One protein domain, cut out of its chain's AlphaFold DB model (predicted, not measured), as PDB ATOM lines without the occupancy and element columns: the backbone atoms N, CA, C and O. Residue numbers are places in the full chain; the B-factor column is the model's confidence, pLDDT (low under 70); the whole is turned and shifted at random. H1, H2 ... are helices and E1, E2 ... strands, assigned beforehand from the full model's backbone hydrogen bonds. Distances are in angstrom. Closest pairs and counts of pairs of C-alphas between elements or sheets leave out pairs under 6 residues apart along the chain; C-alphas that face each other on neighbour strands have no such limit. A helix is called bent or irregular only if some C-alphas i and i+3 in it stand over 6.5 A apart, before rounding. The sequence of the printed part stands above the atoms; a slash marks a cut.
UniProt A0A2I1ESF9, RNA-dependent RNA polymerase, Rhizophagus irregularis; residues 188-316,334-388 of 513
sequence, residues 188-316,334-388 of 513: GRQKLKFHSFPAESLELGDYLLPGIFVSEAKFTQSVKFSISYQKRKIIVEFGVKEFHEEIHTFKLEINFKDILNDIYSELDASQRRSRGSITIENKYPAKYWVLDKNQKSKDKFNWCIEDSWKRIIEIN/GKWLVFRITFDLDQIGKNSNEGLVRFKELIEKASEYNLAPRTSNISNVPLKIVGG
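Overview. This is residues 188 to 316 and 334 to 388 of the 513 residues of the protein "RNA-dependent RNA polymerase" of Rhizophagus irregularis (UniProt A0A2I1ESF9). Two six-stranded sheets stand partly face to face as a sandwich, their strands crossed, and the long helix H3 packs on both, on E2 of the one and on E8 and E9 of the other. Both sheets are strongly twisted, and the one with E8 is curled like part of a barrel; E1 and E11 lie far out from this body. The printed part has 184 residues, with fourteen named strands and three named helices in the order E1 to E11, H1, E12, E13, H2, H3, E14; the class is mixed, helices and strands. One sheet runs E2 E5 E6 E7 E10 E12, antiparallel throughout; the other runs E8 E9 E13 E3 E4 E14 and is mixed. The whole is compact, with a radius of gyration of the C-alphas of 16.9 A, and spans 52 by 45 by 34 A.

Arrangement. Begin with E1, residues 190 to 192, which pairs with no named strand and runs on into E2, residues 194 to 198, at 18 degrees. E2 is an edge strand, antiparallel to E5, residues 221 to 228; look at N 195 and O 227, 2.9 A apart. E5, E6, residues 233 to 241, and E7, residues 247 to 255, form a meander, each strand the antiparallel neighbour of the one before, with N 226 and O 235 at 2.8 A and N 236 and O 252 at 2.8 A. E7 is antiparallel to E10, residues 287 to 291, with N 251 and O 289 at 2.9 A; E10 is antiparallel to the edge strand E12, residues 309 to 312, with N 290 and O 310 at 2.9 A. In the other sheet, E8, residues 264 to 268, and E9, residues 275 to 281, are a hairpin, with N 266 and O 277 at 2.9 A. E9 is antiparallel to E13, residues 338 to 344, with N 278 and O 341 at 2.9 A; E13 is antiparallel to E3, residues 201 to 209, with N 203 and O 340 at 2.8 A. E3 and E4, residues 212 to 219, are a hairpin, with N 204 and O 217 at 2.8 A; E3 bends by 61 degrees at residue 204 and E4 by 70 degrees at residue 216. E4 is parallel to E14, residues 384 to 387, with N 213 and O 384 at 2.9 A. The facing parts of this sandwich, two sheets face to face, are 10.7 A centre to centre, and the strands cross at 50 degrees. H3, residues 352 to 367, makes two layers, a helix on one face of a sheet, with each sheet. Its height is 10.0 A over the sheet with E9, along the strands at 9 degrees to E9 on the local plane, and the closest C-alphas of H3 and E9, Gly 276 and Phe 359, are 7.3 A apart. H2, residues 345 to 348, touches residues 352 to 359 of H3 alone, the closest C-alphas being Leu 345 and Gly 355, 4.4 A, and only grazes both sheets. E13, H2, H3 and E14 form a split strand-helix-strand unit, two strands running the same way with E3 and E4 between them; its crossover is right-handed. H1, residues 305 to 308, only grazes the sheet with E10, and E11, residues 302 to 304, meets H1 only through their link. In H3 every O i to N i+4 pair is within hydrogen-bond range; H1 and H2 are too short for such a pair.

Along the chain. Find C-alpha 190, where E1 begins, at (150.716, 109.713, 157.203). Going on, E3 is 22.1 A long from first to last C-alpha, E4 19.3 A, E5 22.0 A, E6 26.1 A, E7 26.3 A, E9 20.2 A and E13 20.1 A. H3 runs 22.5 A from C-alpha 352 at (137.130, 112.409, 182.135), and E14 ends at C-alpha 387, (129.706, 139.882, 178.809).

Size, cuts and confidence. The C-alphas farthest apart, those of Gln 271 and Lys 300, are 54.5 A from each other. Residues 317 to 333 are not printed; across this cut C-alphas 316 and 334 are 9.8 A apart. Of the links printed whole, H3 to E14, with 16 residues, is long. The mean pLDDT of the printed part is 83.8; 18 residues are under 70, among them 242 to 245, 269 to 273 and 312 to 316.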
ATOM      1  N   GLY A 188     155.147 114.277 153.194       87.75
ATOM      2  CA  GLY A 188     155.054 112.864 152.826       87.75
ATOM      3  C   GLY A 188     154.598 111.937 153.955       87.75
ATOM      4  O   GLY A 188     154.620 110.718 153.777       87.75
ATOM      5  N   ARG A 189     154.203 112.466 155.120       89.75
ATOM      6  CA  ARG A 189     153.855 111.650 156.292       89.75
ATOM      7  C   ARG A 189     152.384 111.249 156.282       89.75
ATOM      8  O   ARG A 189     151.525 111.983 155.797       89.75
ATOM      9  N   GLN A 190     152.088 110.081 156.856       90.31
ATOM     10  CA  GLN A 190     150.716 109.713 157.203       90.31
ATOM     11  C   GLN A 190     150.258 110.573 158.379       90.31
ATOM     12  O   GLN A 190     150.860 110.528 159.450       90.31
ATOM     13  N   LYS A 191     149.197 111.349 158.171       89.06
ATOM     14  CA  LYS A 191     148.578 112.202 159.185       89.06
ATOM     15  C   LYS A 191     147.095 111.939 159.254       89.06
ATOM     16  O   LYS A 191     146.487 111.492 158.286       89.06
ATOM     17  N   LEU A 192     146.497 112.238 160.394       86.88
ATOM     18  CA  LEU A 192     145.067 112.073 160.573       86.88
ATOM     19  C   LEU A 192     144.294 113.034 159.661       86.88
ATOM     20  O   LEU A 192     144.657 114.195 159.533       86.88
ATOM     21  N   LYS A 193     143.216 112.579 159.027       84.81
ATOM     22  CA  LYS A 193     142.373 113.399 158.147       84.81
ATOM     23  C   LYS A 193     141.549 114.412 158.925       84.81
ATOM     24  O   LYS A 193     141.333 115.530 158.440       84.81
ATOM     25  N   PHE A 194     141.019 113.986 160.069       83.94
ATOM     26  CA  PHE A 194     139.918 114.667 160.725       83.94
ATOM     27  C   PHE A 194     139.757 114.260 162.195       83.94
ATOM     28  O   PHE A 194     139.823 113.077 162.510       83.94
ATOM     29  N   HIS A 195     139.456 115.228 163.059       86.12
ATOM     30  CA  HIS A 195     138.880 115.010 164.389       86.12
ATOM     31  C   HIS A 195     137.490 115.637 164.451       86.12
ATOM     32  O   HIS A 195     137.276 116.715 163.894       86.12
ATOM     33  N   SER A 196     136.569 115.009 165.181       87.44
ATOM     34  CA  SER A 196     135.310 115.640 165.570       87.44
ATOM     35  C   SER A 196     134.872 115.195 166.948       87.44
ATOM     36  O   SER A 196     134.947 114.015 167.283       87.44
ATOM     37  N   PHE A 197     134.399 116.166 167.719       88.75
ATOM     38  CA  PHE A 197     133.975 115.991 169.093       88.75
ATOM     39  C   PHE A 197     132.667 116.749 169.336       88.75
ATOM     40  O   PHE A 197     132.490 117.843 168.781       88.75
ATOM     41  N   PRO A 198     131.759 116.212 170.169       91.69
ATOM     42  CA  PRO A 198     130.713 117.039 170.750       91.69
ATOM     43  C   PRO A 198     131.366 118.146 171.584       91.69
ATOM     44  O   PRO A 198     132.416 117.944 172.197       91.69
ATOM     45  N   ALA A 199     130.755 119.321 171.586       94.12
ATOM     46  CA  ALA A 199     131.160 120.436 172.423       94.12
ATOM     47  C   ALA A 199     129.975 120.867 173.292       94.12
ATOM     48  O   ALA A 199     128.817 120.741 172.903       94.12
ATOM     49  N   GLU A 200     130.278 121.383 174.477       94.38
ATOM     50  CA  GLU A 200     129.278 121.914 175.400       94.38
ATOM     51  C   GLU A 200     128.744 123.267 174.910       94.38
ATOM     52  O   GLU A 200     127.551 123.551 175.023       94.38
ATOM     53  N   SER A 201     129.619 124.116 174.360       95.38
ATOM     54  CA  SER A 201     129.208 125.422 173.848       95.38
ATOM     55  C   SER A 201     130.147 126.006 172.798       95.38
ATOM     56  O   SER A 201     131.348 125.731 172.795       95.38
ATOM     57  N   LEU A 202     129.591 126.890 171.972       95.44
ATOM     58  CA  LEU A 202     130.290 127.820 171.087       95.44
ATOM     59  C   LEU A 202     129.973 129.253 171.531       95.44
ATOM     60  O   LEU A 202     128.809 129.637 171.590       95.44
ATOM     61  N   GLU A 203     130.998 130.044 171.816       92.62
ATOM     62  CA  GLU A 203     130.903 131.470 172.119       92.62
ATOM     63  C   GLU A 203     131.577 132.280 171.005       92.62
ATOM     64  O   GLU A 203     132.676 131.948 170.552       92.62
ATOM     65  N   LEU A 204     130.896 133.327 170.543       87.56
ATOM     66  CA  LEU A 204     131.344 134.238 169.494       87.56
ATOM     67  C   LEU A 204     131.594 135.611 170.115       87.56
ATOM     68  O   LEU A 204     130.790 136.083 170.922       87.56
ATOM     69  N   GLY A 205     132.708 136.238 169.754       83.81
ATOM     70  CA  GLY A 205     133.102 137.493 170.374       83.81
ATOM     71  C   GLY A 205     134.398 138.075 169.835       83.81
ATOM     72  O   GLY A 205     134.773 137.859 168.674       83.81
ATOM     73  N   ASP A 206     135.077 138.800 170.719       80.38
ATOM     74  CA  ASP A 206     136.364 139.442 170.464       80.38
ATOM     75  C   ASP A 206     137.243 139.458 171.731       80.38
ATOM     76  O   ASP A 206     136.769 139.206 172.844       80.38
ATOM     77  N   TYR A 207     138.532 139.751 171.577       75.50
ATOM     78  CA  TYR A 207     139.409 140.044 172.709       75.50
ATOM     79  C   TYR A 207     139.339 141.533 173.053       75.50
ATOM     80  O   TYR A 207     139.581 142.389 172.207       75.50
ATOM     81  N   LEU A 208     139.084 141.859 174.325       70.94
ATOM     82  CA  LEU A 208     139.248 143.234 174.813       70.94
ATOM     83  C   LEU A 208     140.731 143.555 175.038       70.94
ATOM     84  O   LEU A 208     141.213 144.635 174.706       70.94
ATOM     85  N   LEU A 209     141.443 142.601 175.638       69.75
ATOM     86  CA  LEU A 209     142.873 142.615 175.937       69.75
ATOM     87  C   LEU A 209     143.391 141.170 175.876       69.75
ATOM     88  O   LEU A 209     142.588 140.238 176.002       69.75
ATOM     89  N   PRO A 210     144.716 140.949 175.764       74.88
ATOM     90  CA  PRO A 210     145.286 139.618 175.936       74.88
ATOM     91  C   PRO A 210     144.792 138.980 177.244       74.88
ATOM     92  O   PRO A 210     144.937 139.561 178.318       74.88
ATOM     93  N   GLY A 211     144.170 137.803 177.151       79.06
ATOM     94  CA  GLY A 211     143.624 137.091 178.311       79.06
ATOM     95  C   GLY A 211     142.187 137.458 178.716       79.06
ATOM     96  O   GLY A 211     141.651 136.821 179.623       79.06
ATOM     97  N   ILE A 212     141.550 138.445 178.069       81.62
ATOM     98  CA  ILE A 212     140.165 138.863 178.353       81.62
ATOM     99  C   ILE A 212     139.297 138.685 177.107       81.62
ATOM    100  O   ILE A 212     139.359 139.490 176.176       81.62
ATOM    101  N   PHE A 213     138.471 137.642 177.113       85.38
ATOM    102  CA  PHE A 213     137.517 137.342 176.047       85.38
ATOM    103  C   PHE A 213     136.151 137.961 176.353       85.38
ATOM    104  O   PHE A 213     135.624 137.806 177.456       85.38
ATOM    105  N   VAL A 214     135.574 138.644 175.370       81.56
ATOM    106  CA  VAL A 214     134.248 139.258 175.453       81.56
ATOM    107  C   VAL A 214     133.272 138.343 174.731       81.56
ATOM    108  O   VAL A 214     133.316 138.234 173.509       81.56
ATOM    109  N   SER A 215     132.405 137.668 175.482       85.44
ATOM    110  CA  SER A 215     131.382 136.786 174.922       85.44
ATOM    111  C   SER A 215     130.167 137.609 174.497       85.44
ATOM    112  O   SER A 215     129.370 138.025 175.339       85.44
ATOM    113  N   GLU A 216     129.990 137.796 173.190       79.75
ATOM    114  CA  GLU A 216     128.859 138.535 172.615       79.75
ATOM    115  C   GLU A 216     127.671 137.623 172.274       79.75
ATOM    116  O   GLU A 216     126.519 138.027 172.419       79.75
ATOM    117  N   ALA A 217     127.928 136.381 171.857       81.38
ATOM    118  CA  ALA A 217     126.890 135.381 171.611       81.38
ATOM    119  C   ALA A 217     127.332 133.999 172.093       81.38
ATOM    120  O   ALA A 217     128.500 133.641 171.970       81.38
ATOM    121  N   LYS A 218     126.391 133.202 172.610       88.00
ATOM    122  CA  LYS A 218     126.652 131.851 173.116       88.00
ATOM    123  C   LYS A 218     125.601 130.862 172.630       88.00
ATOM    124  O   LYS A 218     124.406 131.082 172.798       88.00
ATOM    125  N   PHE A 219     126.070 129.739 172.103       89.81
ATOM    126  CA  PHE A 219     125.265 128.634 171.600       89.81
ATOM    127  C   PHE A 219     125.626 127.356 172.351       89.81
ATOM    128  O   PHE A 219     126.802 127.048 172.532       89.81
ATOM    129  N   THR A 220     124.617 126.610 172.786       92.12
ATOM    130  CA  THR A 220     124.779 125.366 173.565       92.12
ATOM    131  C   THR A 220     124.027 124.185 172.959       92.12
ATOM    132  O   THR A 220     124.211 123.044 173.372       92.12
ATOM    133  N   GLN A 221     123.173 124.431 171.966       89.38
ATOM    134  CA  GLN A 221     122.356 123.392 171.361       89.38
ATOM    135  C   GLN A 221     123.169 122.636 170.306       89.38
ATOM    136  O   GLN A 221     123.663 123.241 169.360       89.38
ATOM    137  N   SER A 222     123.271 121.312 170.446       90.50
ATOM    138  CA  SER A 222     123.844 120.402 169.437       90.50
ATOM    139  C   SER A 222     125.192 120.861 168.857       90.50
ATOM    140  O   SER A 222     125.405 120.782 167.647       90.50
ATOM    141  N   VAL A 223     126.090 121.383 169.701       94.94
ATOM    142  CA  VAL A 223     127.379 121.916 169.243       94.94
ATOM    143  C   VAL A 223     128.342 120.770 168.946       94.94
ATOM    144  O   VAL A 223     128.573 119.885 169.770       94.94
ATOM    145  N   LYS A 224     128.933 120.793 167.756       94.50
ATOM    146  CA  LYS A 224     129.898 119.805 167.289       94.50
ATOM    147  C   LYS A 224     131.091 120.511 166.676       94.50
ATOM    148  O   LYS A 224     130.992 121.180 165.650       94.50
ATOM    149  N   PHE A 225     132.243 120.311 167.296       95.75
ATOM    150  CA  PHE A 225     133.516 120.786 166.788       95.75
ATOM    151  C   PHE A 225     134.125 119.749 165.849       95.75
ATOM    152  O   PHE A 225     134.035 118.539 166.068       95.75
ATOM    153  N   SER A 226     134.763 120.233 164.795       93.38
ATOM    154  CA  SER A 226     135.413 119.419 163.786       93.38
ATOM    155  C   SER A 226     136.662 120.124 163.262       93.38
ATOM    156  O   SER A 226     136.614 121.296 162.900       93.38
ATOM    157  N   ILE A 227     137.781 119.418 163.150       94.38
ATOM    158  CA  ILE A 227     139.000 119.921 162.506       94.38
ATOM    159  C   ILE A 227     139.401 118.963 161.391       94.38
ATOM    160  O   ILE A 227     139.660 117.786 161.619       94.38
ATOM    161  N   SER A 228     139.423 119.461 160.156       91.06
ATOM    162  CA  SER A 228     139.886 118.720 158.989       91.06
ATOM    163  C   SER A 228     141.294 119.158 158.626       91.06
ATOM    164  O   SER A 228     141.495 120.202 158.004       91.06
ATOM    165  N   TYR A 229     142.264 118.322 158.969       91.00
ATOM    166  CA  TYR A 229     143.666 118.495 158.605       91.00
ATOM    167  C   TYR A 229     143.873 118.364 157.094       91.00
ATOM    168  O   TYR A 229     144.576 119.170 156.486       91.00
ATOM    169  N   GLN A 230     143.162 117.423 156.462       87.62
ATOM    170  CA  GLN A 230     143.211 117.233 155.011       87.62
ATOM    171  C   GLN A 230     142.681 118.458 154.249       87.62
ATOM    172  O   GLN A 230     143.297 118.892 153.277       87.62
ATOM    173  N   LYS A 231     141.550 119.036 154.684       88.38
ATOM    174  CA  LYS A 231     140.963 120.232 154.050       88.38
ATOM    175  C   LYS A 231     141.541 121.547 154.587       88.38
ATOM    176  O   LYS A 231     141.206 122.597 154.048       88.38
ATOM    177  N   ARG A 232     142.390 121.495 155.621       92.25
ATOM    178  CA  ARG A 232     142.981 122.643 156.333       92.25
ATOM    179  C   ARG A 232     141.931 123.645 156.833       92.25
ATOM    180  O   ARG A 232     142.045 124.855 156.611       92.25
ATOM    181  N   LYS A 233     140.886 123.120 157.481       94.69
ATOM    182  CA  LYS A 233     139.727 123.883 157.968       94.69
ATOM    183  C   LYS A 233     139.247 123.398 159.332       94.69
ATOM    184  O   LYS A 233     139.263 122.199 159.601       94.69
ATOM    185  N   ILE A 234     138.754 124.322 160.145       96.00
ATOM    186  CA  ILE A 234     137.957 124.062 161.346       96.00
ATOM    187  C   ILE A 234     136.491 124.307 160.991       96.00
ATOM    188  O   ILE A 234     136.170 125.268 160.292       96.00
ATOM    189  N   ILE A 235     135.615 123.418 161.441       95.12
ATOM    190  CA  ILE A 235     134.175 123.457 161.216       95.12
ATOM    191  C   ILE A 235     133.485 123.311 162.573       95.12
ATOM    192  O   ILE A 235     133.792 122.389 163.324       95.12
ATOM    193  N   VAL A 236     132.553 124.205 162.889       95.62
ATOM    194  CA  VAL A 236     131.700 124.101 164.077       95.62
ATOM    195  C   VAL A 236     130.246 124.081 163.629       95.62
ATOM    196  O   VAL A 236     129.762 125.051 163.050       95.62
ATOM    197  N   GLU A 237     129.563 122.968 163.863       94.50
ATOM    198  CA  GLU A 237     128.120 122.830 163.652       94.50
ATOM    199  C   GLU A 237     127.400 123.107 164.974       94.50
ATOM    200  O   GLU A 237     127.895 122.715 166.030       94.50
ATOM    201  N   PHE A 238     126.270 123.807 164.948       93.19
ATOM    202  CA  PHE A 238     125.502 124.124 166.154       93.19
ATOM    203  C   PHE A 238     124.035 124.392 165.825       93.19
ATOM    204  O   PHE A 238     123.689 124.841 164.733       93.19
ATOM    205  N   GLY A 239     123.165 124.096 166.782       87.00
ATOM    206  CA  GLY A 239     121.740 124.371 166.718       87.00
ATOM    207  C   GLY A 239     121.391 125.751 167.274       87.00
ATOM    208  O   GLY A 239     122.012 126.235 168.222       87.00
ATOM    209  N   VAL A 240     120.344 126.355 166.724       82.75
ATOM    210  CA  VAL A 240     119.669 127.530 167.283       82.75
ATOM    211  C   VAL A 240     118.184 127.199 167.367       82.75
ATOM    212  O   VAL A 240     117.587 126.794 166.369       82.75
ATOM    213  N   LYS A 241     117.599 127.313 168.564       74.62
ATOM    214  CA  LYS A 241     116.161 127.108 168.780       74.62
ATOM    215  C   LYS A 241     115.436 128.428 168.514       74.62
ATOM    216  O   LYS A 241     115.702 129.408 169.206       74.62
ATOM    217  N   GLU A 242     114.536 128.443 167.536       62.78
ATOM    218  CA  GLU A 242     113.645 129.584 167.285       62.78
ATOM    219  C   GLU A 242     112.314 129.449 168.045       62.78
ATOM    220  O   GLU A 242     112.025 128.421 168.666       62.78
ATOM    221  N   PHE A 243     111.495 130.507 168.014       50.38
ATOM    222  CA  PHE A 243     110.231 130.633 168.755       50.38
ATOM    223  C   PHE A 243     109.221 129.495 168.504       50.38
ATOM    224  O   PHE A 243     108.386 129.238 169.367       50.38
ATOM    225  N   HIS A 244     109.318 128.781 167.379       53.78
ATOM    226  CA  HIS A 244     108.429 127.668 167.016       53.78
ATOM    227  C   HIS A 244     108.961 126.278 167.402       53.78
ATOM    228  O   HIS A 244     108.511 125.271 166.869       53.78
ATOM    229  N   GLU A 245     109.934 126.216 168.312       61.41
ATOM    230  CA  GLU A 245     110.617 124.994 168.760       61.41
ATOM    231  C   GLU A 245     111.421 124.234 167.700       61.41
ATOM    232  O   GLU A 245     112.114 123.273 168.043       61.41
ATOM    233  N   GLU A 246     111.418 124.682 166.445       72.31
ATOM    234  CA  GLU A 246     112.289 124.103 165.438       72.31
ATOM    235  C   GLU A 246     113.748 124.520 165.681       72.31
ATOM    236  O   GLU A 246     114.081 125.694 165.876       72.31
ATOM    237  N   ILE A 247     114.631 123.520 165.691       79.44
ATOM    238  CA  ILE A 247     116.074 123.728 165.774       79.44
ATOM    239  C   ILE A 247     116.618 123.862 164.352       79.44
ATOM    240  O   ILE A 247     116.642 122.892 163.579       79.44
ATOM    241  N   HIS A 248     117.101 125.061 164.035       83.12
ATOM    242  CA  HIS A 248     117.883 125.333 162.836       83.12
ATOM    243  C   HIS A 248     119.341 124.961 163.080       83.12
ATOM    244  O   HIS A 248     119.895 125.245 164.140       83.12
ATOM    245  N   THR A 249     119.967 124.302 162.105       87.94
ATOM    246  CA  THR A 249     121.377 123.905 162.205       87.94
ATOM    247  C   THR A 249     122.236 124.850 161.380       87.94
ATOM    248  O   THR A 249     121.996 125.053 160.190       87.94
ATOM    249  N   PHE A 250     123.263 125.392 162.016       88.19
ATOM    250  CA  PHE A 250     124.237 126.291 161.425       88.19
ATOM    251  C   PHE A 250     125.610 125.630 161.377       88.19
ATOM    252  O   PHE A 250     125.925 124.742 162.168       88.19
ATOM    253  N   LYS A 251     126.434 126.080 160.432       89.31
ATOM    254  CA  LYS A 251     127.818 125.643 160.253       89.31
ATOM    255  C   LYS A 251     128.727 126.852 160.098       89.31
ATOM    256  O   LYS A 251     128.551 127.666 159.193       89.31
ATOM    257  N   LEU A 252     129.717 126.937 160.972       90.88
ATOM    258  CA  LEU A 252     130.796 127.915 160.969       90.88
ATOM    259  C   LEU A 252     132.063 127.249 160.421       90.88
ATOM    260  O   LEU A 252     132.443 126.182 160.883       90.88
ATOM    261  N   GLU A 253     132.726 127.868 159.445       92.12
ATOM    262  CA  GLU A 253     133.971 127.381 158.837       92.12
ATOM    263  C   GLU A 253     135.105 128.417 158.977       92.12
ATOM    264  O   GLU A 253     134.951 129.582 158.605       92.12
ATOM    265  N   ILE A 254     136.266 127.980 159.465       91.94
ATOM    266  CA  ILE A 254     137.506 128.764 159.590       91.94
ATOM    267  C   ILE A 254     138.607 128.052 158.796       91.94
ATOM    268  O   ILE A 254     138.796 126.845 158.947       91.94
ATOM    269  N   ASN A 255     139.363 128.767 157.957       90.81
ATOM    270  CA  ASN A 255     140.533 128.179 157.290       90.81
ATOM    271  C   ASN A 255     141.768 128.306 158.179       90.81
ATOM    272  O   ASN A 255     141.971 129.344 158.801       90.81
ATOM    273  N   PHE A 256     142.662 127.317 158.138       93.25
ATOM    274  CA  PHE A 256     143.912 127.360 158.910       93.25
ATOM    275  C   PHE A 256     144.757 128.601 158.593       93.25
ATOM    276  O   PHE A 256     145.355 129.184 159.484       93.25
ATOM    277  N   LYS A 257     144.772 129.033 157.323       85.50
ATOM    278  CA  LYS A 257     145.543 130.202 156.866       85.50
ATOM    279  C   LYS A 257     145.057 131.542 157.431       85.50
ATOM    280  O   LYS A 257     145.768 132.534 157.299       85.50
ATOM    281  N   ASP A 258     143.830 131.581 157.948       84.19
ATOM    282  CA  ASP A 258     143.207 132.804 158.445       84.19
ATOM    283  C   ASP A 258     143.408 132.959 159.963       84.19
ATOM    284  O   ASP A 258     143.219 134.055 160.479       84.19
ATOM    285  N   ILE A 259     143.842 131.906 160.667       86.06
ATOM    286  CA  ILE A 259     144.099 131.928 162.111       86.06
ATOM    287  C   ILE A 259     145.342 132.791 162.386       86.06
ATOM    288  O   ILE A 259     146.386 132.594 161.765       86.06
ATOM    289  N   LEU A 260     145.206 133.789 163.268       77.50
ATOM    290  CA  LEU A 260     146.241 134.802 163.524       77.50
ATOM    291  C   LEU A 260     147.342 134.304 164.459       77.50
ATOM    292  O   LEU A 260     148.522 134.525 164.193       77.50
ATOM    293  N   ASN A 261     146.933 133.656 165.544       84.62
ATOM    294  CA  ASN A 261     147.785 133.206 166.634       84.62
ATOM    295  C   ASN A 261     147.545 131.719 166.909       84.62
ATOM    296  O   ASN A 261     146.537 131.158 166.475       84.62
ATOM    297  N   ASP A 262     148.449 131.096 167.663       90.25
ATOM    298  CA  ASP A 262     148.230 129.747 168.181       90.25
ATOM    299  C   ASP A 262     146.868 129.669 168.891       90.25
ATOM    300  O   ASP A 262     146.494 130.556 169.665       90.25
ATOM    301  N   ILE A 263     146.129 128.590 168.638       94.00
ATOM    302  CA  ILE A 263     144.885 128.269 169.327       94.00
ATOM    303  C   ILE A 263     145.191 128.208 170.817       94.00
ATOM    304  O   ILE A 263     145.959 127.363 171.289       94.00
ATOM    305  N   TYR A 264     144.555 129.106 171.559       93.12
ATOM    306  CA  TYR A 264     144.689 129.143 172.998       93.12
ATOM    307  C   TYR A 264     143.883 127.992 173.584       93.12
ATOM    308  O   TYR A 264     142.678 127.923 173.368       93.12
ATOM    309  N   SER A 265     144.538 127.074 174.291       93.75
ATOM    310  CA  SER A 265     143.888 125.923 174.920       93.75
ATOM    311  C   SER A 265     144.053 125.983 176.431       93.75
ATOM    312  O   SER A 265     145.122 126.340 176.928       93.75
ATOM    313  N   GLU A 266     143.003 125.624 177.163       92.88
ATOM    314  CA  GLU A 266     142.987 125.666 178.625       92.88
ATOM    315  C   GLU A 266     142.154 124.534 179.238       92.88
ATOM    316  O   GLU A 266     141.248 123.995 178.595       92.88
ATOM    317  N   LEU A 267     142.463 124.187 180.490       89.75
ATOM    318  CA  LEU A 267     141.686 123.253 181.307       89.75
ATOM    319  C   LEU A 267     141.051 123.981 182.487       89.75
ATOM    320  O   LEU A 267     141.707 124.760 183.179       89.75
ATOM    321  N   ASP A 268     139.786 123.674 182.755       80.38
ATOM    322  CA  ASP A 268     139.125 124.086 183.986       80.38
ATOM    323  C   ASP A 268     139.497 123.098 185.101       80.38
ATOM    324  O   ASP A 268     139.113 121.927 185.079       80.38
ATOM    325  N   ALA A 269     140.283 123.569 186.069       58.88
ATOM    326  CA  ALA A 269     140.703 122.785 187.229       58.88
ATOM    327  C   ALA A 269     139.678 122.814 188.384       58.88
ATOM    328  O   ALA A 269     139.939 122.245 189.450       58.88
ATOM    329  N   SER A 270     138.528 123.484 188.227       59.34
ATOM    330  CA  SER A 270     137.509 123.541 189.273       59.34
ATOM    331  C   SER A 270     136.809 122.180 189.430       59.34
ATOM    332  O   SER A 270     136.223 121.619 188.509       59.34
ATOM    333  N   GLN A 271     136.895 121.611 190.637       50.09
ATOM    334  CA  GLN A 271     136.666 120.189 190.951       50.09
ATOM    335  C   GLN A 271     135.223 119.652 190.805       50.09
ATOM    336  O   GLN A 271     134.882 118.636 191.408       50.09
ATOM    337  N   ARG A 272     134.342 120.311 190.044       54.59
ATOM    338  CA  ARG A 272     132.965 119.835 189.823       54.59
ATOM    339  C   ARG A 272     132.734 119.219 188.443       54.59
ATOM    340  O   ARG A 272     131.869 118.354 188.354       54.59
ATOM    341  N   ARG A 273     133.469 119.629 187.398       61.50
ATOM    342  CA  ARG A 273     133.419 119.036 186.044       61.50
ATOM    343  C   ARG A 273     134.750 119.221 185.321       61.50
ATOM    344  O   ARG A 273     135.291 120.321 185.321       61.50
ATOM    345  N   SER A 274     135.248 118.174 184.672       81.94
ATOM    346  CA  SER A 274     136.457 118.243 183.850       81.94
ATOM    347  C   SER A 274     136.130 118.873 182.495       81.94
ATOM    348  O   SER A 274     135.582 118.212 181.615       81.94
ATOM    349  N   ARG A 275     136.449 120.161 182.323       90.06
ATOM    350  CA  ARG A 275     136.243 120.894 181.063       90.06
ATOM    351  C   ARG A 275     137.564 121.280 180.413       90.06
ATOM    352  O   ARG A 275     138.533 121.608 181.097       90.06
ATOM    353  N   GLY A 276     137.569 121.284 179.086       92.44
ATOM    354  CA  GLY A 276     138.622 121.889 178.273       92.44
ATOM    355  C   GLY A 276     138.027 122.955 177.366       92.44
ATOM    356  O   GLY A 276     136.902 122.801 176.897       92.44
ATOM    357  N   SER A 277     138.765 124.023 177.092       95.12
ATOM    358  CA  SER A 277     138.336 125.056 176.150       95.12
ATOM    359  C   SER A 277     139.439 125.372 175.152       95.12
ATOM    360  O   SER A 277     140.625 125.311 175.476       95.12
ATOM    361  N   ILE A 278     139.033 125.725 173.935       95.88
ATOM    362  CA  ILE A 278     139.908 126.323 172.928       95.88
ATOM    363  C   ILE A 278     139.347 127.674 172.497       95.88
ATOM    364  O   ILE A 278     138.137 127.820 172.336       95.88
ATOM    365  N   THR A 279     140.221 128.646 172.266       95.44
ATOM    366  CA  THR A 279     139.865 129.960 171.733       95.44
ATOM    367  C   THR A 279     140.687 130.231 170.478       95.44
ATOM    368  O   THR A 279     141.915 130.137 170.489       95.44
ATOM    369  N   ILE A 280     139.996 130.544 169.384       94.69
ATOM    370  CA  ILE A 280     140.560 130.709 168.045       94.69
ATOM    371  C   ILE A 280     140.375 132.163 167.626       94.69
ATOM    372  O   ILE A 280     139.244 132.630 167.518       94.69
ATOM    373  N   GLU A 281     141.476 132.855 167.355       88.69
ATOM    374  CA  GLU A 281     141.470 134.215 166.816       88.69
ATOM    375  C   GLU A 281     141.702 134.182 165.304       88.69
ATOM    376  O   GLU A 281     142.711 133.656 164.823       88.69
ATOM    377  N   ASN A 282     140.763 134.741 164.546       83.50
ATOM    378  CA  ASN A 282     140.774 134.701 163.093       83.50
ATOM    379  C   ASN A 282     140.973 136.098 162.498       83.50
ATOM    380  O   ASN A 282     140.375 137.080 162.927       83.50
ATOM    381  N   LYS A 283     141.757 136.187 161.424       74.62
ATOM    382  CA  LYS A 283     142.033 137.431 160.689       74.62
ATOM    383  C   LYS A 283     140.791 138.020 160.026       74.62
ATOM    384  O   LYS A 283     140.717 139.220 159.761       74.62
ATOM    385  N   TYR A 284     139.850 137.153 159.676       72.12
ATOM    386  CA  TYR A 284     138.620 137.503 158.985       72.12
ATOM    387  C   TYR A 284     137.429 136.837 159.675       72.12
ATOM    388  O   TYR A 284     137.601 135.809 160.326       72.12
ATOM    389  N   PRO A 285     136.207 137.358 159.501       71.75
ATOM    390  CA  PRO A 285     135.018 136.677 159.991       71.75
ATOM    391  C   PRO A 285     134.927 135.260 159.429       71.75
ATOM    392  O   PRO A 285     135.283 135.012 158.268       71.75
ATOM    393  N   ALA A 286     134.439 134.337 160.252       79.94
ATOM    394  CA  ALA A 286     134.232 132.965 159.831       79.94
ATOM    395  C   ALA A 286     133.165 132.859 158.737       79.94
ATOM    396  O   ALA A 286     132.358 133.755 158.466       79.94
ATOM    397  N   LYS A 287     133.171 131.710 158.074       80.00
ATOM    398  CA  LYS A 287     132.213 131.379 157.043       80.00
ATOM    399  C   LYS A 287     130.973 130.716 157.653       80.00
ATOM    400  O   LYS A 287     131.041 129.555 158.012       80.00
ATOM    401  N   TYR A 288     129.821 131.387 157.600       79.25
ATOM    402  CA  TYR A 288     128.532 130.830 158.041       79.25
ATOM    403  C   TYR A 288     127.697 130.153 156.943       79.25
ATOM    404  O   TYR A 288     127.682 130.577 155.783       79.25
ATOM    405  N   TRP A 289     126.986 129.104 157.334       82.81
ATOM    406  CA  TRP A 289     126.032 128.369 156.514       82.81
ATOM    407  C   TRP A 289     124.832 127.957 157.365       82.81
ATOM    408  O   TRP A 289     124.999 127.687 158.553       82.81
ATOM    409  N   VAL A 290     123.658 127.859 156.749       83.94
ATOM    410  CA  VAL A 290     122.446 127.274 157.343       83.94
ATOM    411  C   VAL A 290     122.089 125.991 156.600       83.94
ATOM    412  O   VAL A 290     122.262 125.911 155.382       83.94
ATOM    413  N   LEU A 291     121.645 124.974 157.333       84.06
ATOM    414  CA  LEU A 291     121.162 123.729 156.752       84.06
ATOM    415  C   LEU A 291     119.708 123.901 156.309       84.06
ATOM    416  O   LEU A 291     118.822 124.072 157.144       84.06
ATOM    417  N   ASP A 292     119.459 123.810 155.006       82.75
ATOM    418  CA  ASP A 292     118.110 123.732 154.457       82.75
ATOM    419  C   ASP A 292     117.658 122.270 154.388       82.75
ATOM    420  O   ASP A 292     118.015 121.528 153.469       82.75
ATOM    421  N   LYS A 293     116.854 121.857 155.372       75.00
ATOM    422  CA  LYS A 293     116.298 120.497 155.452       75.00
ATOM    423  C   LYS A 293     115.332 120.182 154.304       75.00
ATOM    424  O   LYS A 293     115.138 119.015 153.991       75.00
ATOM    425  N   ASN A 294     114.762 121.205 153.668       75.00
ATOM    426  CA  ASN A 294     113.785 121.060 152.589       75.00
ATOM    427  C   ASN A 294     114.444 121.079 151.202       75.00
ATOM    428  O   ASN A 294     113.757 120.978 150.180       75.00
ATOM    429  N   GLN A 295     115.774 121.213 151.140       76.25
ATOM    430  CA  GLN A 295     116.513 121.213 149.888       76.25
ATOM    431  C   GLN A 295     116.384 119.847 149.201       76.25
ATOM    432  O   GLN A 295     116.883 118.830 149.684       76.25
ATOM    433  N   LYS A 296     115.743 119.840 148.028       76.25
ATOM    434  CA  LYS A 296     115.666 118.656 147.166       76.25
ATOM    435  C   LYS A 296     117.051 118.286 146.636       76.25
ATOM    436  O   LYS A 296     117.908 119.160 146.465       76.25
ATOM    437  N   SER A 297     117.238 116.997 146.349       80.19
ATOM    438  CA  SER A 297     118.437 116.487 145.688       80.19
ATOM    439  C   SER A 297     118.713 117.251 144.389       80.19
ATOM    440  O   SER A 297     117.788 117.666 143.685       80.19
ATOM    441  N   LYS A 298     119.996 117.468 144.081       75.56
ATOM    442  CA  LYS A 298     120.411 118.174 142.856       75.56
ATOM    443  C   LYS A 298     120.032 117.406 141.595       75.56
ATOM    444  O   LYS A 298     119.742 118.019 140.572       75.56
ATOM    445  N   ASP A 299     120.033 116.083 141.685       83.25
ATOM    446  CA  ASP A 299     119.611 115.192 140.620       83.25
ATOM    447  C   ASP A 299     118.761 114.035 141.184       83.25
ATOM    448  O   ASP A 299     118.478 113.965 142.384       83.25
ATOM    449  N   LYS A 300     118.276 113.158 140.300       87.44
ATOM    450  CA  LYS A 300     117.350 112.069 140.655       87.44
ATOM    451  C   LYS A 300     118.032 110.876 141.334       87.44
ATOM    452  O   LYS A 300     117.337 110.057 141.931       87.44
ATOM    453  N   PHE A 301     119.356 110.762 141.239       90.62
ATOM    454  CA  PHE A 301     120.122 109.575 141.621       90.62
ATOM    455  C   PHE A 301     121.109 109.839 142.761       90.62
ATOM    456  O   PHE A 301     121.524 108.902 143.436       90.62
ATOM    457  N   ASN A 302     121.441 111.095 143.040       91.31
ATOM    458  CA  ASN A 302     122.425 111.508 144.023       91.31
ATOM    459  C   ASN A 302     121.812 112.461 145.036       91.31
ATOM    460  O   ASN A 302     121.224 113.493 144.709       91.31
ATOM    461  N   TRP A 303     122.047 112.150 146.301       92.50
ATOM    462  CA  TRP A 303     121.757 113.026 147.417       92.50
ATOM    463  C   TRP A 303     123.006 113.149 148.279       92.50
ATOM    464  O   TRP A 303     123.674 112.157 148.572       92.50
ATOM    465  N   CYS A 304     123.341 114.364 148.697       89.56
ATOM    466  CA  CYS A 304     124.473 114.621 149.573       89.56
ATOM    467  C   CYS A 304     124.134 115.776 150.510       89.56
ATOM    468  O   CYS A 304     123.755 116.850 150.054       89.56
ATOM    469  N   ILE A 305     124.346 115.590 151.814       86.06
ATOM    470  CA  ILE A 305     124.021 116.614 152.819       86.06
ATOM    471  C   ILE A 305     124.780 117.933 152.595       86.06
ATOM    472  O   ILE A 305     124.305 119.002 152.965       86.06
ATOM    473  N   GLU A 306     125.956 117.881 151.955       84.56
ATOM    474  CA  GLU A 306     126.715 119.085 151.577       84.56
ATOM    475  C   GLU A 306     125.927 120.023 150.649       84.56
ATOM    476  O   GLU A 306     126.131 121.234 150.701       84.56
ATOM    477  N   ASP A 307     125.009 119.486 149.843       84.12
ATOM    478  CA  ASP A 307     124.198 120.261 148.901       84.12
ATOM    479  C   ASP A 307     123.070 121.039 149.589       84.12
ATOM    480  O   ASP A 307     122.566 122.012 149.029       84.12
ATOM    481  N   SER A 308     122.713 120.649 150.816       83.88
ATOM    482  CA  SER A 308     121.692 121.296 151.644       83.88
ATOM    483  C   SER A 308     122.222 122.496 152.434       83.88
ATOM    484  O   SER A 308     121.444 123.210 153.063       83.88
ATOM    485  N   TRP A 309     123.534 122.757 152.425       80.31
ATOM    486  CA  TRP A 309     124.097 123.918 153.117       80.31
ATOM    487  C   TRP A 309     124.014 125.175 152.254       80.31
ATOM    488  O   TRP A 309     124.666 125.281 151.215       80.31
ATOM    489  N   LYS A 310     123.288 126.183 152.740       77.81
ATOM    490  CA  LYS A 310     123.163 127.494 152.096       77.81
ATOM    491  C   LYS A 310     124.059 128.520 152.770       77.81
ATOM    492  O   LYS A 310     124.120 128.613 153.994       77.81
ATOM    493  N   ARG A 311     124.799 129.272 151.955       74.12
ATOM    494  CA  ARG A 311     125.737 130.294 152.421       74.12
ATOM    495  C   ARG A 311     124.962 131.460 153.024       74.12
ATOM    496  O   ARG A 311     124.100 132.008 152.347       74.12
ATOM    497  N   ILE A 312     125.326 131.887 154.233       65.50
ATOM    498  CA  ILE A 312     124.756 133.084 154.868       65.50
ATOM    499  C   ILE A 312     125.864 134.041 155.313       65.50
ATOM    500  O   ILE A 312     127.039 133.665 155.414       65.50
ATOM    501  N   ILE A 313     125.482 135.293 155.549       56.28
ATOM    502  CA  ILE A 313     126.379 136.351 156.031       56.28
ATOM    503  C   ILE A 313     126.175 136.673 157.513       56.28
ATOM    504  O   ILE A 313     127.126 137.106 158.155       56.28
ATOM    505  N   GLU A 314     124.989 136.391 158.057       57.00
ATOM    506  CA  GLU A 314     124.591 136.688 159.436       57.00
ATOM    507  C   GLU A 314     123.772 135.524 160.010       57.00
ATOM    508  O   GLU A 314     123.069 134.834 159.271       57.00
ATOM    509  N   ILE A 315     123.879 135.298 161.322       58.41
ATOM    510  CA  ILE A 315     123.043 134.351 162.070       58.41
ATOM    511  C   ILE A 315     121.960 135.197 162.740       58.41
ATOM    512  O   ILE A 315     122.190 135.757 163.810       58.41
ATOM    513  N   ASN A 316     120.813 135.368 162.081       54.94
ATOM    514  CA  ASN A 316     119.721 136.150 162.650       54.94
ATOM    515  C   ASN A 316     119.039 135.321 163.744       54.94
ATOM    516  O   ASN A 316     118.449 134.287 163.449       54.94
ATOM    517  N   GLY A 334     128.162 142.537 164.043       44.91
ATOM    518  CA  GLY A 334     128.070 141.114 163.654       44.91
ATOM    519  C   GLY A 334     129.319 140.385 163.122       44.91
ATOM    520  O   GLY A 334     129.216 139.231 162.710       44.91
ATOM    521  N   LYS A 335     130.515 140.985 163.126       60.59
ATOM    522  CA  LYS A 335     131.748 140.305 162.672       60.59
ATOM    523  C   LYS A 335     132.597 139.807 163.843       60.59
ATOM    524  O   LYS A 335     133.654 140.365 164.107       60.59
ATOM    525  N   TRP A 336     132.141 138.753 164.517       73.06
ATOM    526  CA  TRP A 336     132.954 138.041 165.508       73.06
ATOM    527  C   TRP A 336     134.213 137.466 164.855       73.06
ATOM    528  O   TRP A 336     134.142 136.837 163.791       73.06
ATOM    529  N   LEU A 337     135.362 137.717 165.481       81.69
ATOM    530  CA  LEU A 337     136.681 137.266 165.021       81.69
ATOM    531  C   LEU A 337     137.299 136.245 165.971       81.69
ATOM    532  O   LEU A 337     138.219 135.524 165.577       81.69
ATOM    533  N   VAL A 338     136.782 136.163 167.197       87.31
ATOM    534  CA  VAL A 338     137.245 135.235 168.217       87.31
ATOM    535  C   VAL A 338     136.148 134.221 168.510       87.31
ATOM    536  O   VAL A 338     134.999 134.569 168.790       87.31
ATOM    537  N   PHE A 339     136.520 132.949 168.424       94.00
ATOM    538  CA  PHE A 339     135.626 131.806 168.564       94.00
ATOM    539  C   PHE A 339     136.109 130.941 169.711       94.00
ATOM    540  O   PHE A 339     137.197 130.365 169.640       94.00
ATOM    541  N   ARG A 340     135.307 130.834 170.762       96.00
ATOM    542  CA  ARG A 340     135.625 130.024 171.930       96.00
ATOM    543  C   ARG A 340     134.736 128.788 171.962       96.00
ATOM    544  O   ARG A 340     133.515 128.892 171.948       96.00
ATOM    545  N   ILE A 341     135.348 127.612 172.008       96.94
ATOM    546  CA  ILE A 341     134.661 126.324 172.068       96.94
ATOM    547  C   ILE A 341     134.993 125.673 173.403       96.94
ATOM    548  O   ILE A 341     136.163 125.523 173.751       96.94
ATOM    549  N   THR A 342     133.958 125.281 174.140       95.62
ATOM    550  CA  THR A 342     134.087 124.592 175.429       95.62
ATOM    551  C   THR A 342     133.637 123.155 175.274       95.62
ATOM    552  O   THR A 342     132.594 122.884 174.682       95.62
ATOM    553  N   PHE A 343     134.418 122.240 175.825       94.12
ATOM    554  CA  PHE A 343     134.189 120.812 175.781       94.12
ATOM    555  C   PHE A 343     133.959 120.251 177.179       94.12
ATOM    556  O   PHE A 343     134.701 120.555 178.117       94.12
ATOM    557  N   ASP A 344     132.982 119.358 177.273       91.50
ATOM    558  CA  ASP A 344     132.814 118.464 178.408       91.50
ATOM    559  C   ASP A 344     133.688 117.221 178.176       91.50
ATOM    560  O   ASP A 344     133.449 116.451 177.239       91.50
ATOM    561  N   LEU A 345     134.741 117.037 178.982       89.81
ATOM    562  CA  LEU A 345     135.681 115.931 178.779       89.81
ATOM    563  C   LEU A 345     135.010 114.570 179.027       89.81
ATOM    564  O   LEU A 345     135.402 113.584 178.399       89.81
ATOM    565  N   ASP A 346     133.951 114.512 179.839       87.12
ATOM    566  CA  ASP A 346     133.163 113.290 180.022       87.12
ATOM    567  C   ASP A 346     132.358 112.909 178.768       87.12
ATOM    568  O   ASP A 346     132.001 111.745 178.610       87.12
ATOM    569  N   GLN A 347     132.101 113.855 177.856       84.50
ATOM    570  CA  GLN A 347     131.418 113.594 176.580       84.50
ATOM    571  C   GLN A 347     132.382 113.271 175.433       84.50
ATOM    572  O   GLN A 347     131.980 112.679 174.430       84.50
ATOM    573  N   ILE A 348     133.656 113.657 175.553       85.12
ATOM    574  CA  ILE A 348     134.681 113.368 174.541       85.12
ATOM    575  C   ILE A 348     135.201 111.924 174.653       85.12
ATOM    576  O   ILE A 348     135.496 111.286 173.633       85.12
ATOM    577  N   GLY A 349     135.362 111.423 175.879       81.94
ATOM    578  CA  GLY A 349     135.807 110.058 176.183       81.94
ATOM    579  C   GLY A 349     134.719 109.237 176.873       81.94
ATOM    580  O   GLY A 349     133.616 109.717 177.089       81.94
ATOM    581  N   LYS A 350     135.013 107.988 177.264       80.75
ATOM    582  CA  LYS A 350     134.090 107.210 178.121       80.75
ATOM    583  C   LYS A 350     134.072 107.710 179.571       80.75
ATOM    584  O   LYS A 350     133.232 107.284 180.356       80.75
ATOM    585  N   ASN A 351     135.062 108.518 179.937       84.06
ATOM    586  CA  ASN A 351     135.250 109.161 181.231       84.06
ATOM    587  C   ASN A 351     136.199 110.361 181.068       84.06
ATOM    588  O   ASN A 351     136.916 110.449 180.069       84.06
ATOM    589  N   SER A 352     136.262 111.225 182.083       83.62
ATOM    590  CA  SER A 352     137.130 112.409 182.135       83.62
ATOM    591  C   SER A 352     138.595 112.146 181.767       83.62
ATOM    592  O   SER A 352     139.211 112.972 181.097       83.62
ATOM    593  N   ASN A 353     139.174 111.006 182.169       86.69
ATOM    594  CA  ASN A 353     140.581 110.700 181.885       86.69
ATOM    595  C   ASN A 353     140.801 110.407 180.398       86.69
ATOM    596  O   ASN A 353     141.719 110.956 179.792       86.69
ATOM    597  N   GLU A 354     139.952 109.570 179.797       88.44
ATOM    598  CA  GLU A 354     139.990 109.326 178.352       88.44
ATOM    599  C   GLU A 354     139.673 110.610 177.572       88.44
ATOM    600  O   GLU A 354     140.317 110.899 176.566       88.44
ATOM    601  N   GLY A 355     138.729 111.419 178.062       88.94
ATOM    602  CA  GLY A 355     138.404 112.725 177.498       88.94
ATOM    603  C   GLY A 355     139.587 113.684 177.489       88.94
ATOM    604  O   GLY A 355     139.876 114.303 176.468       88.94
ATOM    605  N   LEU A 356     140.323 113.758 178.600       89.94
ATOM    606  CA  LEU A 356     141.539 114.558 178.718       89.94
ATOM    607  C   LEU A 356     142.630 114.091 177.747       89.94
ATOM    608  O   LEU A 356     143.300 114.928 177.145       89.94
ATOM    609  N   VAL A 357     142.816 112.776 177.590       90.06
ATOM    610  CA  VAL A 357     143.776 112.216 176.623       90.06
ATOM    611  C   VAL A 357     143.404 112.639 175.204       90.06
ATOM    612  O   VAL A 357     144.233 113.221 174.511       90.06
ATOM    613  N   ARG A 358     142.141 112.467 174.808       90.19
ATOM    614  CA  ARG A 358     141.647 112.870 173.480       90.19
ATOM    615  C   ARG A 358     141.740 114.377 173.240       90.19
ATOM    616  O   ARG A 358     142.060 114.815 172.137       90.19
ATOM    617  N   PHE A 359     141.486 115.188 174.267       92.12
ATOM    618  CA  PHE A 359     141.651 116.637 174.183       92.12
ATOM    619  C   PHE A 359     143.123 117.027 173.989       92.12
ATOM    620  O   PHE A 359     143.426 117.874 173.153       92.12
ATOM    621  N   LYS A 360     144.061 116.371 174.683       91.50
ATOM    622  CA  LYS A 360     145.505 116.569 174.463       91.50
ATOM    623  C   LYS A 360     145.933 116.151 173.059       91.50
ATOM    624  O   LYS A 360     146.630 116.916 172.398       91.50
ATOM    625  N   GLU A 361     145.463 115.001 172.583       91.31
ATOM    626  CA  GLU A 361     145.713 114.531 171.216       91.31
ATOM    627  C   GLU A 361     145.202 115.534 170.171       91.31
ATOM    628  O   GLU A 361     145.878 115.789 169.177       91.31
ATOM    629  N   LEU A 362     144.042 116.161 170.395       92.25
ATOM    630  CA  LEU A 362     143.535 117.226 169.525       92.25
ATOM    631  C   LEU A 362     144.526 118.397 169.411       92.25
ATOM    632  O   LEU A 362     144.804 118.845 168.294       92.25
ATOM    633  N   ILE A 363     145.052 118.885 170.539       93.81
ATOM    634  CA  ILE A 363     146.014 119.999 170.567       93.81
ATOM    635  C   ILE A 363     147.350 119.587 169.938       93.81
ATOM    636  O   ILE A 363     147.914 120.339 169.141       93.81
ATOM    637  N   GLU A 364     147.825 118.373 170.214       92.75
ATOM    638  CA  GLU A 364     149.042 117.820 169.617       92.75
ATOM    639  C   GLU A 364     148.939 117.752 168.093       92.75
ATOM    640  O   GLU A 364     149.781 118.307 167.381       92.75
ATOM    641  N   LYS A 365     147.852 117.173 167.573       91.94
ATOM    642  CA  LYS A 365     147.613 117.078 166.129       91.94
ATOM    643  C   LYS A 365     147.415 118.448 165.484       91.94
ATOM    644  O   LYS A 365     147.845 118.656 164.353       91.94
ATOM    645  N   ALA A 366     146.816 119.413 166.185       92.56
ATOM    646  CA  ALA A 366     146.743 120.800 165.719       92.56
ATOM    647  C   ALA A 366     148.136 121.458 165.615       92.56
ATOM    648  O   ALA A 366     148.398 122.203 164.664       92.56
ATOM    649  N   SER A 367     149.056 121.144 166.530       92.00
ATOM    650  CA  SER A 367     150.421 121.686 166.517       92.00
ATOM    651  C   SER A 367     151.245 121.235 165.301       92.00
ATOM    652  O   SER A 367     152.051 122.013 164.787       92.00
ATOM    653  N   GLU A 368     150.969 120.045 164.744       91.06
ATOM    654  CA  GLU A 368     151.575 119.565 163.487       91.06
ATOM    655  C   GLU A 368     151.283 120.495 162.289       91.06
ATOM    656  O   GLU A 368     151.990 120.457 161.278       91.06
ATOM    657  N   TYR A 369     150.258 121.345 162.406       91.00
ATOM    658  CA  TYR A 369     149.840 122.327 161.403       91.00
ATOM    659  C   TYR A 369     150.155 123.777 161.800       91.00
ATOM    660  O   TYR A 369     149.699 124.696 161.121       91.00
ATOM    661  N   ASN A 370     150.960 123.989 162.850       90.75
ATOM    662  CA  ASN A 370     151.235 125.299 163.463       90.75
ATOM    663  C   ASN A 370     149.953 126.038 163.884       90.75
ATOM    664  O   ASN A 370     149.861 127.253 163.751       90.75
ATOM    665  N   LEU A 371     148.943 125.287 164.330       92.31
ATOM    666  CA  LEU A 371     147.719 125.860 164.887       92.31
ATOM    667  C   LEU A 371     147.747 125.933 166.405       92.31
ATOM    668  O   LEU A 371     146.864 126.532 166.990       92.31
ATOM    669  N   ALA A 372     148.690 125.270 167.055       90.25
ATOM    670  CA  ALA A 372     148.840 125.257 168.498       90.25
ATOM    671  C   ALA A 372     150.337 125.218 168.824       90.25
ATOM    672  O   ALA A 372     151.129 124.809 167.959       90.25
ATOM    673  N   PRO A 373     150.739 125.569 170.059       85.81
ATOM    674  CA  PRO A 373     152.142 125.541 170.441       85.81
ATOM    675  C   PRO A 373     152.730 124.146 170.212       85.81
ATOM    676  O   PRO A 373     152.098 123.137 170.525       85.81
ATOM    677  N   ARG A 374     153.966 124.062 169.706       77.94
ATOM    678  CA  ARG A 374     154.636 122.773 169.422       77.94
ATOM    679  C   ARG A 374     154.867 121.901 170.649       77.94
ATOM    680  O   ARG A 374     155.051 120.701 170.520       77.94
ATOM    681  N   THR A 375     154.882 122.504 171.833       75.31
ATOM    682  CA  THR A 375     154.930 121.771 173.102       75.31
ATOM    683  C   THR A 375     153.587 121.137 173.456       75.31
ATOM    684  O   THR A 375     153.519 120.361 174.400       75.31
ATOM    685  N   SER A 376     152.521 121.496 172.731       73.75
ATOM    686  CA  SER A 376     151.132 121.124 173.017       73.75
ATOM    687  C   SER A 376     150.728 121.462 174.453       73.75
ATOM    688  O   SER A 376     149.878 120.803 175.050       73.75
ATOM    689  N   ASN A 377     151.363 122.496 175.019       76.75
ATOM    690  CA  ASN A 377     151.089 122.951 176.369       76.75
ATOM    691  C   ASN A 377     149.673 123.513 176.425       76.75
ATOM    692  O   ASN A 377     149.342 124.461 175.714       76.75
ATOM    693  N   ILE A 378     148.875 122.941 177.316       84.00
ATOM    694  CA  ILE A 378     147.548 123.437 177.643       84.00
ATOM    695  C   ILE A 378     147.691 124.349 178.859       84.00
ATOM    696  O   ILE A 378     148.335 123.984 179.845       84.00
ATOM    697  N   SER A 379     147.132 125.554 178.772       82.44
ATOM    698  CA  SER A 379     147.191 126.536 179.848       82.44
ATOM    699  C   SER A 379     146.356 126.083 181.047       82.44
ATOM    700  O   SER A 379     145.243 125.583 180.901       82.44
ATOM    701  N   ASN A 380     146.873 126.318 182.251       78.94
ATOM    702  CA  ASN A 380     146.093 126.206 183.488       78.94
ATOM    703  C   ASN A 380     145.494 127.558 183.912       78.94
ATOM    704  O   ASN A 380     144.923 127.670 184.994       78.94
ATOM    705  N   VAL A 381     145.683 128.603 183.101       81.12
ATOM    706  CA  VAL A 381     145.187 129.953 183.368       81.12
ATOM    707  C   VAL A 381     143.954 130.180 182.499       81.12
ATOM    708  O   VAL A 381     144.109 130.370 181.292       81.12
ATOM    709  N   PRO A 382     142.739 130.150 183.067       83.62
ATOM    710  CA  PRO A 382     141.541 130.382 182.284       83.62
ATOM    711  C   PRO A 382     141.476 131.832 181.784       83.62
ATOM    712  O   PRO A 382     141.854 132.759 182.509       83.62
ATOM    713  N   LEU A 383     140.962 132.048 180.572       86.38
ATOM    714  CA  LEU A 383     140.614 133.387 180.094       86.38
ATOM    715  C   LEU A 383     139.583 134.027 181.026       86.38
ATOM    716  O   LEU A 383     138.615 133.394 181.456       86.38
ATOM    717  N   LYS A 384     139.740 135.328 181.275       87.50
ATOM    718  CA  LYS A 384     138.684 136.113 181.908       87.50
ATOM    719  C   LYS A 384     137.582 136.349 180.879       87.50
ATOM    720  O   LYS A 384     137.812 137.037 179.887       87.50
ATOM    721  N   ILE A 385     136.396 135.804 181.131       86.56
ATOM    722  CA  ILE A 385     135.222 136.001 180.276       86.56
ATOM    723  C   ILE A 385     134.421 137.191 180.806       86.56
ATOM    724  O   ILE A 385     134.095 137.245 181.993       86.56
ATOM    725  N   VAL A 386     134.113 138.145 179.932       80.75
ATOM    726  CA  VAL A 386     133.219 139.277 180.213       80.75
ATOM    727  C   VAL A 386     132.037 139.261 179.242       80.75
ATOM    728  O   VAL A 386     132.157 138.739 178.134       80.75
ATOM    729  N   GLY A 387     130.886 139.783 179.667       73.94
ATOM    730  CA  GLY A 387     129.706 139.882 178.809       73.94
ATOM    731  C   GLY A 387     129.876 140.935 177.711       73.94
ATOM    732  O   GLY A 387     130.648 141.884 177.854       73.94
ATOM    733  N   GLY A 388     129.157 140.753 176.600       62.59
ATOM    734  CA  GLY A 388     129.131 141.699 175.478       62.59
ATOM    735  C   GLY A 388     128.479 143.055 175.785       62.59
ATOM    736  O   GLY A 388     128.481 143.932 174.930       62.59
TER     737      GLY A 388